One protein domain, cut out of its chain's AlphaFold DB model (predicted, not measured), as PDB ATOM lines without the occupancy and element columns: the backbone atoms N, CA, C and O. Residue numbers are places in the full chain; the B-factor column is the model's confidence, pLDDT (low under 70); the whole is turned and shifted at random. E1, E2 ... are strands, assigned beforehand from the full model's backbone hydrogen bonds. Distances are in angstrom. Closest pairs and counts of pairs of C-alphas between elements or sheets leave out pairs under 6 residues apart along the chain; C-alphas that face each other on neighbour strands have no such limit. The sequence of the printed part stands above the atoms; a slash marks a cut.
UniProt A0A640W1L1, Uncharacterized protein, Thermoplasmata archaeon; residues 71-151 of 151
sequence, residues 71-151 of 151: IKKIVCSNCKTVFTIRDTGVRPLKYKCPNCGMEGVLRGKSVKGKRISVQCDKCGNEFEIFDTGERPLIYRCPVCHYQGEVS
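AT A GLANCE: This is residues 71 to 151 of the 151 residues of an uncharacterized protein of Thermoplasmata archaeon (UniProt A0A640W1L1). Two small lobes stand end to end along the long axis, each made of two short strand hairpins set loosely face to face: E1 and E2 with E3 and E4 in one lobe, E5 and E6 with E7 and E8 in the other. Residues 107 to 113 lead from the first lobe to the second, and the lobes come near each other around E1, E2 and E6. The printed part has 81 residues, with no named helix and eight named strands, E1 to E8 in order along the chain, in four two-stranded antiparallel sheets. The class is all strand, though under half of the residues, 39 of 81, are in named elements. The whole is compact, with a radius of gyration of the C-alphas of 13.2 A, and elongated, spanning 40 by 23 by 18 A.

HOW THE PARTS SIT: E5, residues 114 to 119, and E6, residues 126 to 131, form an antiparallel hairpin at 146 degrees between directions; N 116 and O 129 are 2.9 A apart, within hydrogen-bond range, and so are N 131 and O 114 at 2.8 A. E7, residues 137 to 140, and E8, residues 147 to 150, form another at 150 degrees, with N 139 and O 148 at 2.9 A. The closest C-alphas of E6 and E7 are those of Asp 131 and Leu 137, 7.2 A apart, while E5 and E8 are apart. E1, residues 71 to 75, and E2, residues 82 to 87, form a hairpin at 141 degrees, with N 74 and O 83 at 2.8 A. The closest C-alphas of E2 and E6 are those of Val 82 and Phe 130, 7.3 A apart. E3, residues 93 to 96, and E4, residues 103 to 106, form a hairpin at 148 degrees, with N 104 and O 95 at 2.8 A. The closest C-alphas of E2 and E3 are those of Asp 87 and Leu 93, 7.3 A apart; E1 and E4 are only just apart, at 8.4 A.

IN THESE COORDINATES: E1 begins at C-alpha 71, (-61.099, 29.456, 34.447), and measures 13.3 A. E2 is 15.7 A long, E5 16.2 A and E6 15.2 A. E5 begins at C-alpha 114, (-44.717, 22.114, 24.558). E3 and E8 each measure 10.5 A, E4 and E7 each 10.3 A. E8 ends at C-alpha 150, (-32.906, 29.200, 25.150).

THE WHOLE: The C-alphas farthest apart, those of Val 90 and Gly 124, are 40.5 A from each other. The printed part has no cut and ends at residue 151, the chain's last. No link is long; those from E2 to E3 and from E6 to E7 are tight. The mean pLDDT of the printed part is 81.9; residues 108 to 111 and residue 151 are under 70.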
ATOM      1  N   ILE A  71     -62.485  29.396  34.014       75.31
ATOM      2  CA  ILE A  71     -61.099  29.456  34.447       75.31
ATOM      3  C   ILE A  71     -60.257  29.178  33.204       75.31
ATOM      4  O   ILE A  71     -60.182  28.052  32.713       75.31
ATOM      5  N   LYS A  72     -59.638  30.226  32.661       78.31
ATOM      6  CA  LYS A  72     -58.805  30.141  31.463       78.31
ATOM      7  C   LYS A  72     -57.345  30.098  31.859       78.31
ATOM      8  O   LYS A  72     -56.851  30.968  32.573       78.31
ATOM      9  N   LYS A  73     -56.640  29.089  31.354       83.81
ATOM     10  CA  LYS A  73     -55.187  28.967  31.468       83.81
ATOM     11  C   LYS A  73     -54.526  29.790  30.369       83.81
ATOM     12  O   LYS A  73     -54.852  29.630  29.195       83.81
ATOM     13  N   ILE A  74     -53.615  30.673  30.754       85.69
ATOM     14  CA  ILE A  74     -52.961  31.629  29.866       85.69
ATOM     15  C   ILE A  74     -51.448  31.597  30.066       85.69
ATOM     16  O   ILE A  74     -50.949  31.199  31.118       85.69
ATOM     17  N   VAL A  75     -50.721  32.011  29.032       85.12
ATOM     18  CA  VAL A  75     -49.257  32.098  29.034       85.12
ATOM     19  C   VAL A  75     -48.877  33.568  28.928       85.12
ATOM     20  O   VAL A  75     -49.352  34.267  28.032       85.12
ATOM     21  N   CYS A  76     -48.032  34.054  29.838       83.81
ATOM     22  CA  CYS A  76     -47.506  35.414  29.755       83.81
ATOM     23  C   CYS A  76     -46.636  35.567  28.499       83.81
ATOM     24  O   CYS A  76     -45.709  34.787  28.297       83.81
ATOM     25  N   SER A  77     -46.874  36.600  27.691       82.50
ATOM     26  CA  SER A  77     -46.047  36.886  26.508       82.50
ATOM     27  C   SER A  77     -44.596  37.239  26.852       82.50
ATOM     28  O   SER A  77     -43.712  36.953  26.055       82.50
ATOM     29  N   ASN A  78     -44.359  37.829  28.028       83.19
ATOM     30  CA  ASN A  78     -43.046  38.331  28.435       83.19
ATOM     31  C   ASN A  78     -42.174  37.273  29.127       83.19
ATOM     32  O   ASN A  78     -41.038  37.055  28.738       83.19
ATOM     33  N   CYS A  79     -42.696  36.601  30.159       79.12
ATOM     34  CA  CYS A  79     -41.911  35.645  30.956       79.12
ATOM     35  C   CYS A  79     -42.265  34.174  30.705       79.12
ATOM     36  O   CYS A  79     -41.726  33.302  31.379       79.12
ATOM     37  N   LYS A  80     -43.212  33.902  29.792       82.75
ATOM     38  CA  LYS A  80     -43.718  32.561  29.438       82.75
ATOM     39  C   LYS A  80     -44.275  31.740  30.613       82.75
ATOM     40  O   LYS A  80     -44.603  30.568  30.447       82.75
ATOM     41  N   THR A  81     -44.470  32.359  31.780       82.38
ATOM     42  CA  THR A  81     -45.145  31.740  32.925       82.38
ATOM     43  C   THR A  81     -46.590  31.418  32.587       82.38
ATOM     44  O   THR A  81     -47.307  32.235  32.001       82.38
ATOM     45  N   VAL A  82     -47.015  30.229  33.001       84.25
ATOM     46  CA  VAL A  82     -48.365  29.724  32.790       84.25
ATOM     47  C   VAL A  82     -49.182  29.910  34.065       84.25
ATOM     48  O   VAL A  82     -48.771  29.460  35.130       84.25
ATOM     49  N   PHE A  83     -50.337  30.562  33.965       85.50
ATOM     50  CA  PHE A  83     -51.216  30.828  35.107       85.50
ATOM     51  C   PHE A  83     -52.686  30.853  34.679       85.50
ATOM     52  O   PHE A  83     -53.001  30.866  33.490       85.50
ATOM     53  N   THR A  84     -53.598  30.803  35.644       86.88
ATOM     54  CA  THR A  84     -55.044  30.806  35.405       86.88
ATOM     55  C   THR A  84     -55.649  32.164  35.737       86.88
ATOM     56  O   THR A  84     -55.226  32.836  36.675       86.88
ATOM     57  N   ILE A  85     -56.650  32.573  34.958       84.94
ATOM     58  CA  ILE A  85     -57.456  33.765  35.225       84.94
ATOM     59  C   ILE A  85     -58.948  33.439  35.112       84.94
ATOM     60  O   ILE A  85     -59.336  32.507  34.406       84.94
ATOM     61  N   ARG A  86     -59.788  34.224  35.792       80.38
ATOM     62  CA  ARG A  86     -61.248  34.133  35.675       80.38
ATOM     63  C   ARG A  86     -61.717  34.988  34.497       80.38
ATOM     64  O   ARG A  86     -61.341  36.156  34.400       80.38
ATOM     65  N   ASP A  87     -62.498  34.408  33.586       76.50
ATOM     66  CA  ASP A  87     -63.115  35.159  32.488       76.50
ATOM     67  C   ASP A  87     -64.356  35.890  33.014       76.50
ATOM     68  O   ASP A  87     -65.383  35.274  33.274       76.50
ATOM     69  N   THR A  88     -64.254  37.209  33.183       73.38
ATOM     70  CA  THR A  88     -65.352  38.059  33.671       73.38
ATOM     71  C   THR A  88     -66.412  38.348  32.603       73.38
ATOM     72  O   THR A  88     -67.349  39.097  32.857       73.38
ATOM     73  N   GLY A  89     -66.249  37.836  31.376       70.12
ATOM     74  CA  GLY A  89     -67.142  38.108  30.244       70.12
ATOM     75  C   GLY A  89     -66.941  39.485  29.595       70.12
ATOM     76  O   GLY A  89     -67.321  39.679  28.442       70.12
ATOM     77  N   VAL A  90     -66.265  40.420  30.269       74.56
ATOM     78  CA  VAL A  90     -65.974  41.762  29.747       74.56
ATOM     79  C   VAL A  90     -64.751  41.726  28.821       74.56
ATOM     80  O   VAL A  90     -63.736  41.076  29.097       74.56
ATOM     81  N   ARG A  91     -64.839  42.425  27.684       79.38
ATOM     82  CA  ARG A  91     -63.765  42.547  26.688       79.38
ATOM     83  C   ARG A  91     -63.361  44.021  26.538       79.38
ATOM     84  O   ARG A  91     -64.247  44.866  26.493       79.38
ATOM     85  N   PRO A  92     -62.060  44.346  26.412       78.44
ATOM     86  CA  PRO A  92     -60.900  43.450  26.428       78.44
ATOM     87  C   PRO A  92     -60.614  42.862  27.820       78.44
ATOM     88  O   PRO A  92     -60.624  43.582  28.815       78.44
ATOM     89  N   LEU A  93     -60.305  41.560  27.886       81.62
ATOM     90  CA  LEU A  93     -59.964  40.896  29.147       81.62
ATOM     91  C   LEU A  93     -58.501  41.193  29.500       81.62
ATOM     92  O   LEU A  93     -57.577  40.657  28.879       81.62
ATOM     93  N   LYS A  94     -58.308  42.095  30.463       85.31
ATOM     94  CA  LYS A  94     -56.996  42.508  30.975       85.31
ATOM     95  C   LYS A  94     -56.529  41.547  32.070       85.31
ATOM     96  O   LYS A  94     -57.339  41.069  32.857       85.31
ATOM     97  N   TYR A  95     -55.229  41.280  32.133       86.31
ATOM     98  CA  TYR A  95     -54.611  40.465  33.180       86.31
ATOM     99  C   TYR A  95     -53.265  41.053  33.609       86.31
ATOM    100  O   TYR A  95     -52.610  41.738  32.827       86.31
ATOM    101  N   LYS A  96     -52.823  40.729  34.827       87.75
ATOM    102  CA  LYS A  96     -51.481  41.041  35.338       87.75
ATOM    103  C   LYS A  96     -50.742  39.740  35.634       87.75
ATOM    104  O   LYS A  96     -51.293  38.859  36.288       87.75
ATOM    105  N   CYS A  97     -49.525  39.586  35.117       86.75
ATOM    106  CA  CYS A  97     -48.749  38.366  35.329       86.75
ATOM    107  C   CYS A  97     -48.253  38.279  36.786       86.75
ATOM    108  O   CYS A  97     -47.584  39.213  37.232       86.75
ATOM    109  N   PRO A  98     -48.490  37.165  37.509       84.94
ATOM    110  CA  PRO A  98     -48.042  37.011  38.895       84.94
ATOM    111  C   PRO A  98     -46.518  36.878  39.035       84.94
ATOM    112  O   PRO A  98     -45.992  37.145  40.107       84.94
ATOM    113  N   ASN A  99     -45.804  36.491  37.970       83.81
ATOM    114  CA  ASN A  99     -44.345  36.347  38.000       83.81
ATOM    115  C   ASN A  99     -43.622  37.656  37.642       83.81
ATOM    116  O   ASN A  99     -42.791  38.142  38.400       83.81
ATOM    117  N   CYS A 100     -43.924  38.256  36.484       83.12
ATOM    118  CA  CYS A 100     -43.195  39.445  36.020       83.12
ATOM    119  C   CYS A 100     -43.901  40.781  36.287       83.12
ATOM    120  O   CYS A 100     -43.321  41.823  35.993       83.12
ATOM    121  N   GLY A 101     -45.144  40.770  36.780       83.94
ATOM    122  CA  GLY A 101     -45.929  41.974  37.070       83.94
ATOM    123  C   GLY A 101     -46.468  42.718  35.844       83.94
ATOM    124  O   GLY A 101     -47.181  43.705  36.011       83.94
ATOM    125  N   MET A 102     -46.158  42.260  34.629       85.88
ATOM    126  CA  MET A 102     -46.566  42.923  33.390       85.88
ATOM    127  C   MET A 102     -48.063  42.745  33.118       85.88
ATOM    128  O   MET A 102     -48.616  41.657  33.310       85.88
ATOM    129  N   GLU A 103     -48.698  43.811  32.641       87.25
ATOM    130  CA  GLU A 103     -50.092  43.802  32.205       87.25
ATOM    131  C   GLU A 103     -50.213  43.327  30.753       87.25
ATOM    132  O   GLU A 103     -49.389  43.654  29.899       87.25
ATOM    133  N   GLY A 104     -51.248  42.542  30.466       82.69
ATOM    134  CA  GLY A 104     -51.528  42.016  29.138       82.69
ATOM    135  C   GLY A 104     -53.021  41.986  28.833       82.69
ATOM    136  O   GLY A 104     -53.868  42.081  29.720       82.69
ATOM    137  N   VAL A 105     -53.349  41.850  27.548       83.31
ATOM    138  CA  VAL A 105     -54.730  41.732  27.064       83.31
ATOM    139  C   VAL A 105     -54.904  40.396  26.358       83.31
ATOM    140  O   VAL A 105     -54.149  40.067  25.441       83.31
ATOM    141  N   LEU A 106     -55.922  39.630  26.745       77.69
ATOM    142  CA  LEU A 106     -56.266  38.388  26.061       77.69
ATOM    143  C   LEU A 106     -57.044  38.668  24.783       77.69
ATOM    144  O   LEU A 106     -58.172  39.154  24.810       77.69
ATOM    145  N   ARG A 107     -56.435  38.299  23.654       72.44
ATOM    146  CA  ARG A 107     -57.008  38.436  22.304       72.44
ATOM    147  C   ARG A 107     -57.581  37.127  21.744       72.44
ATOM    148  O   ARG A 107     -57.749  37.011  20.539       72.44
ATOM    149  N   GLY A 108     -57.815  36.117  22.589       65.94
ATOM    150  CA  GLY A 108     -58.399  34.834  22.167       65.94
ATOM    151  C   GLY A 108     -57.515  33.971  21.254       65.94
ATOM    152  O   GLY A 108     -58.007  33.012  20.673       65.94
ATOM    153  N   LYS A 109     -56.219  34.280  21.116       66.88
ATOM    154  CA  LYS A 109     -55.287  33.463  20.329       66.88
ATOM    155  C   LYS A 109     -54.873  32.221  21.123       66.88
ATOM    156  O   LYS A 109     -54.239  32.346  22.169       66.88
ATOM    157  N   SER A 110     -55.204  31.035  20.619       66.00
ATOM    158  CA  SER A 110     -54.667  29.764  21.114       66.00
ATOM    159  C   SER A 110     -53.269  29.544  20.540       66.00
ATOM    160  O   SER A 110     -53.107  29.517  19.319       66.00
ATOM    161  N   VAL A 111     -52.269  29.369  21.400       69.31
ATOM    162  CA  VAL A 111     -50.889  29.101  20.975       69.31
ATOM    163  C   VAL A 111     -50.591  27.619  21.190       69.31
ATOM    164  O   VAL A 111     -50.823  27.096  22.279       69.31
ATOM    165  N   LYS A 112     -50.107  26.933  20.150       75.19
ATOM    166  CA  LYS A 112     -49.601  25.558  20.264       75.19
ATOM    167  C   LYS A 112     -48.165  25.608  20.786       75.19
ATOM    168  O   LYS A 112     -47.401  26.476  20.386       75.19
ATOM    169  N   GLY A 113     -47.810  24.686  21.670       79.88
ATOM    170  CA  GLY A 113     -46.482  24.635  22.270       79.88
ATOM    171  C   GLY A 113     -46.299  23.411  23.156       79.88
ATOM    172  O   GLY A 113     -47.246  22.648  23.372       79.88
ATOM    173  N   LYS A 114     -45.078  23.214  23.653       82.69
ATOM    174  CA  LYS A 114     -44.717  22.114  24.558       82.69
ATOM    175  C   LYS A 114     -44.206  22.680  25.878       82.69
ATOM    176  O   LYS A 114     -43.633  23.764  25.909       82.69
ATOM    177  N   ARG A 115     -44.417  21.955  26.978       83.75
ATOM    178  CA  ARG A 115     -43.747  22.283  28.240       83.75
ATOM    179  C   ARG A 115     -42.333  21.732  28.198       83.75
ATOM    180  O   ARG A 115     -42.159  20.567  27.853       83.75
ATOM    181  N   ILE A 116     -41.368  22.568  28.541       86.62
ATOM    182  CA  ILE A 116     -39.967  22.181  28.681       86.62
ATOM    183  C   ILE A 116     -39.493  22.562  30.083       86.62
ATOM    184  O   ILE A 116     -39.917  23.590  30.617       86.62
ATOM    185  N   SER A 117     -38.652  21.720  30.681       86.56
ATOM    186  CA  SER A 117     -37.960  22.049  31.928       86.56
ATOM    187  C   SER A 117     -36.710  22.853  31.597       86.56
ATOM    188  O   SER A 117     -35.969  22.479  30.685       86.56
ATOM    189  N   VAL A 118     -36.496  23.965  32.295       86.38
ATOM    190  CA  VAL A 118     -35.308  24.806  32.145       86.38
ATOM    191  C   VAL A 118     -34.688  25.036  33.512       86.38
ATOM    192  O   VAL A 118     -35.379  25.354  34.484       86.38
ATOM    193  N   GLN A 119     -33.368  24.898  33.574       89.81
ATOM    194  CA  GLN A 119     -32.579  25.240  34.745       89.81
ATOM    195  C   GLN A 119     -32.077  26.681  34.624       89.81
ATOM    196  O   GLN A 119     -31.559  27.083  33.588       89.81
ATOM    197  N   CYS A 120     -32.245  27.483  35.675       86.50
ATOM    198  CA  CYS A 120     -31.752  28.856  35.684       86.50
ATOM    199  C   CYS A 120     -30.226  28.907  35.835       86.50
ATOM    200  O   CYS A 120     -29.710  28.491  36.871       86.50
ATOM    201  N   ASP A 121     -29.536  29.571  34.905       87.06
ATOM    202  CA  ASP A 121     -28.072  29.750  34.942       87.06
ATOM    203  C   ASP A 121     -27.564  30.485  36.192       87.06
ATOM    204  O   ASP A 121     -26.429  30.301  36.621       87.06
ATOM    205  N   LYS A 122     -28.400  31.342  36.796       87.44
ATOM    206  CA  LYS A 122     -27.991  32.200  37.919       87.44
ATOM    207  C   LYS A 122     -28.213  31.576  39.296       87.44
ATOM    208  O   LYS A 122     -27.451  31.854  40.214       87.44
ATOM    209  N   CYS A 123     -29.290  30.814  39.477       86.62
ATOM    210  CA  CYS A 123     -29.668  30.278  40.794       86.62
ATOM    211  C   CYS A 123     -29.826  28.756  40.826       86.62
ATOM    212  O   CYS A 123     -30.164  28.212  41.872       86.62
ATOM    213  N   GLY A 124     -29.631  28.071  39.696       86.81
ATOM    214  CA  GLY A 124     -29.762  26.619  39.585       86.81
ATOM    215  C   GLY A 124     -31.193  26.090  39.706       86.81
ATOM    216  O   GLY A 124     -31.384  24.885  39.577       86.81
ATOM    217  N   ASN A 125     -32.190  26.955  39.935       88.94
ATOM    218  CA  ASN A 125     -33.585  26.549  40.074       88.94
ATOM    219  C   ASN A 125     -34.124  25.967  38.764       88.94
ATOM    220  O   ASN A 125     -34.056  26.628  37.726       88.94
ATOM    221  N   GLU A 126     -34.718  24.783  38.845       88.06
ATOM    222  CA  GLU A 126     -35.386  24.112  37.735       88.06
ATOM    223  C   GLU A 126     -36.885  24.453  37.730       88.06
ATOM    224  O   GLU A 126     -37.537  24.474  38.777       88.06
ATOM    225  N   PHE A 127     -37.435  24.803  36.566       86.94
ATOM    226  CA  PHE A 127     -38.848  25.159  36.421       86.94
ATOM    227  C   PHE A 127     -39.360  24.919  34.999       86.94
ATOM    228  O   PHE A 127     -38.614  24.957  34.023       86.94
ATOM    229  N   GLU A 128     -40.671  24.707  34.877       86.94
ATOM    230  CA  GLU A 128     -41.324  24.504  33.583       86.94
ATOM    231  C   GLU A 128     -41.636  25.839  32.889       86.94
ATOM    232  O   GLU A 128     -42.267  26.730  33.468       86.94
ATOM    233  N   ILE A 129     -41.283  25.941  31.605       86.50
ATOM    234  CA  ILE A 129     -41.729  27.015  30.706       86.50
ATOM    235  C   ILE A 129     -42.478  26.446  29.500       86.50
ATOM    236  O   ILE A 129     -42.347  25.274  29.146       86.50
ATOM    237  N   PHE A 130     -43.304  27.281  28.868       84.50
ATOM    238  CA  PHE A 130     -44.053  26.902  27.672       84.50
ATOM    239  C   PHE A 130     -43.322  27.374  26.409       84.50
ATOM    240  O   PHE A 130     -43.276  28.573  26.126       84.50
ATOM    241  N   ASP A 131     -42.773  26.427  25.651       82.56
ATOM    242  CA  ASP A 131     -42.113  26.679  24.373       82.56
ATOM    243  C   ASP A 131     -43.160  26.814  23.263       82.56
ATOM    244  O   ASP A 131     -43.845  25.851  22.905       82.56
ATOM    245  N   THR A 132     -43.290  28.029  22.728       77.81
ATOM    246  CA  THR A 132     -44.198  28.365  21.624       77.81
ATOM    247  C   THR A 132     -43.594  28.092  20.241       77.81
ATOM    248  O   THR A 132     -44.269  28.318  19.242       77.81
ATOM    249  N   GLY A 133     -42.346  27.613  20.163       76.88
ATOM    250  CA  GLY A 133     -41.606  27.380  18.918       76.88
ATOM    251  C   GLY A 133     -40.953  28.631  18.318       76.88
ATOM    252  O   GLY A 133     -40.255  28.538  17.314       76.88
ATOM    253  N   GLU A 134     -41.154  29.800  18.929       76.12
ATOM    254  CA  GLU A 134     -40.466  31.044  18.564       76.12
ATOM    255  C   GLU A 134     -39.054  31.057  19.179       76.12
ATOM    256  O   GLU A 134     -38.854  30.567  20.297       76.12
ATOM    257  N   ARG A 135     -38.072  31.603  18.451       81.06
ATOM    258  CA  ARG A 135     -36.674  31.741  18.893       81.06
ATOM    259  C   ARG A 135     -36.174  33.179  18.687       81.06
ATOM    260  O   ARG A 135     -36.554  33.781  17.682       81.06
ATOM    261  N   PRO A 136     -35.325  33.720  19.582       75.06
ATOM    262  CA  PRO A 136     -34.846  33.106  20.830       75.06
ATOM    263  C   PRO A 136     -35.967  32.973  21.878       75.06
ATOM    264  O   PRO A 136     -36.840  33.838  21.987       75.06
ATOM    265  N   LEU A 137     -35.977  31.869  22.633       81.81
ATOM    266  CA  LEU A 137     -36.991  31.628  23.661       81.81
ATOM    267  C   LEU A 137     -36.571  32.306  24.968       81.81
ATOM    268  O   LEU A 137     -35.812  31.753  25.760       81.81
ATOM    269  N   ILE A 138     -37.085  33.513  25.189       84.75
ATOM    270  CA  ILE A 138     -36.806  34.305  26.390       84.75
ATOM    271  C   ILE A 138     -37.654  33.797  27.564       84.75
ATOM    272  O   ILE A 138     -38.874  33.635  27.442       84.75
ATOM    273  N   TYR A 139     -37.025  33.600  28.722       84.25
ATOM    274  CA  TYR A 139     -37.679  33.189  29.962       84.25
ATOM    275  C   TYR A 139     -37.228  34.045  31.151       84.25
ATOM    276  O   TYR A 139     -36.178  34.684  31.123       84.25
ATOM    277  N   ARG A 140     -38.019  34.049  32.234       83.94
ATOM    278  CA  ARG A 140     -37.645  34.710  33.494       83.94
ATOM    279  C   ARG A 140     -37.781  33.754  34.670       83.94
ATOM    280  O   ARG A 140     -38.862  33.214  34.896       83.94
ATOM    281  N   CYS A 141     -36.700  33.582  35.427       85.50
ATOM    282  CA  CYS A 141     -36.678  32.694  36.585       85.50
ATOM    283  C   CYS A 141     -37.679  33.159  37.663       85.50
ATOM    284  O   CYS A 141     -37.672  34.343  38.009       85.50
ATOM    285  N   PRO A 142     -38.508  32.265  38.231       84.06
ATOM    286  CA  PRO A 142     -39.462  32.627  39.281       84.06
ATOM    287  C   PRO A 142     -38.802  32.931  40.635       84.06
ATOM    288  O   PRO A 142     -39.410  33.601  41.459       84.06
ATOM    289  N   VAL A 143     -37.575  32.449  40.869       85.31
ATOM    290  CA  VAL A 143     -36.873  32.606  42.155       85.31
ATOM    291  C   VAL A 143     -36.010  33.864  42.170       85.31
ATOM    292  O   VAL A 143     -36.139  34.701  43.056       85.31
ATOM    293  N   CYS A 144     -35.119  34.017  41.187       85.44
ATOM    294  CA  CYS A 144     -34.154  35.121  41.163       85.44
ATOM    295  C   CYS A 144     -34.501  36.225  40.157       85.44
ATOM    296  O   CYS A 144     -33.740  37.183  40.012       85.44
ATOM    297  N   HIS A 145     -35.609  36.077  39.418       84.12
ATOM    298  CA  HIS A 145     -36.079  37.017  38.396       84.12
ATOM    299  C   HIS A 145     -35.072  37.356  37.286       84.12
ATOM    300  O   HIS A 145     -35.298  38.307  36.532       84.12
ATOM    301  N   TYR A 146     -34.003  36.564  37.154       86.00
ATOM    302  CA  TYR A 146     -33.049  36.641  36.055       86.00
ATOM    303  C   TYR A 146     -33.725  36.294  34.728       86.00
ATOM    304  O   TYR A 146     -34.579  35.403  34.681       86.00
ATOM    305  N   GLN A 147     -33.348  37.009  33.672       85.81
ATOM    306  CA  GLN A 147     -33.830  36.789  32.316       85.81
ATOM    307  C   GLN A 147     -32.783  35.988  31.549       85.81
ATOM    308  O   GLN A 147     -31.643  36.430  31.437       85.81
ATOM    309  N   GLY A 148     -33.179  34.817  31.061       82.69
ATOM    310  CA  GLY A 148     -32.339  33.949  30.246       82.69
ATOM    311  C   GLY A 148     -32.972  33.695  28.883       82.69
ATOM    312  O   GLY A 148     -34.141  34.024  28.650       82.69
ATOM    313  N   GLU A 149     -32.194  33.103  27.988       85.38
ATOM    314  CA  GLU A 149     -32.637  32.701  26.658       85.38
ATOM    315  C   GLU A 149     -32.282  31.239  26.394       85.38
ATOM    316  O   GLU A 149     -31.244  30.751  26.833       85.38
ATOM    317  N   VAL A 150     -33.171  30.533  25.698       78.50
ATOM    318  CA  VAL A 150     -32.906  29.200  25.150       78.50
ATOM    319  C   VAL A 150     -32.864  29.331  23.629       78.50
ATOM    320  O   VAL A 150     -33.849  29.760  23.011       78.50
ATOM    321  N   SER A 151     -31.708  29.008  23.046       65.75
ATOM    322  CA  SER A 151     -31.482  28.907  21.597       65.75
ATOM    323  C   SER A 151     -32.077  27.620  21.034       65.75
ATOM    324  O   SER A 151     -31.771  26.555  21.615       65.75
TER     325      SER A 151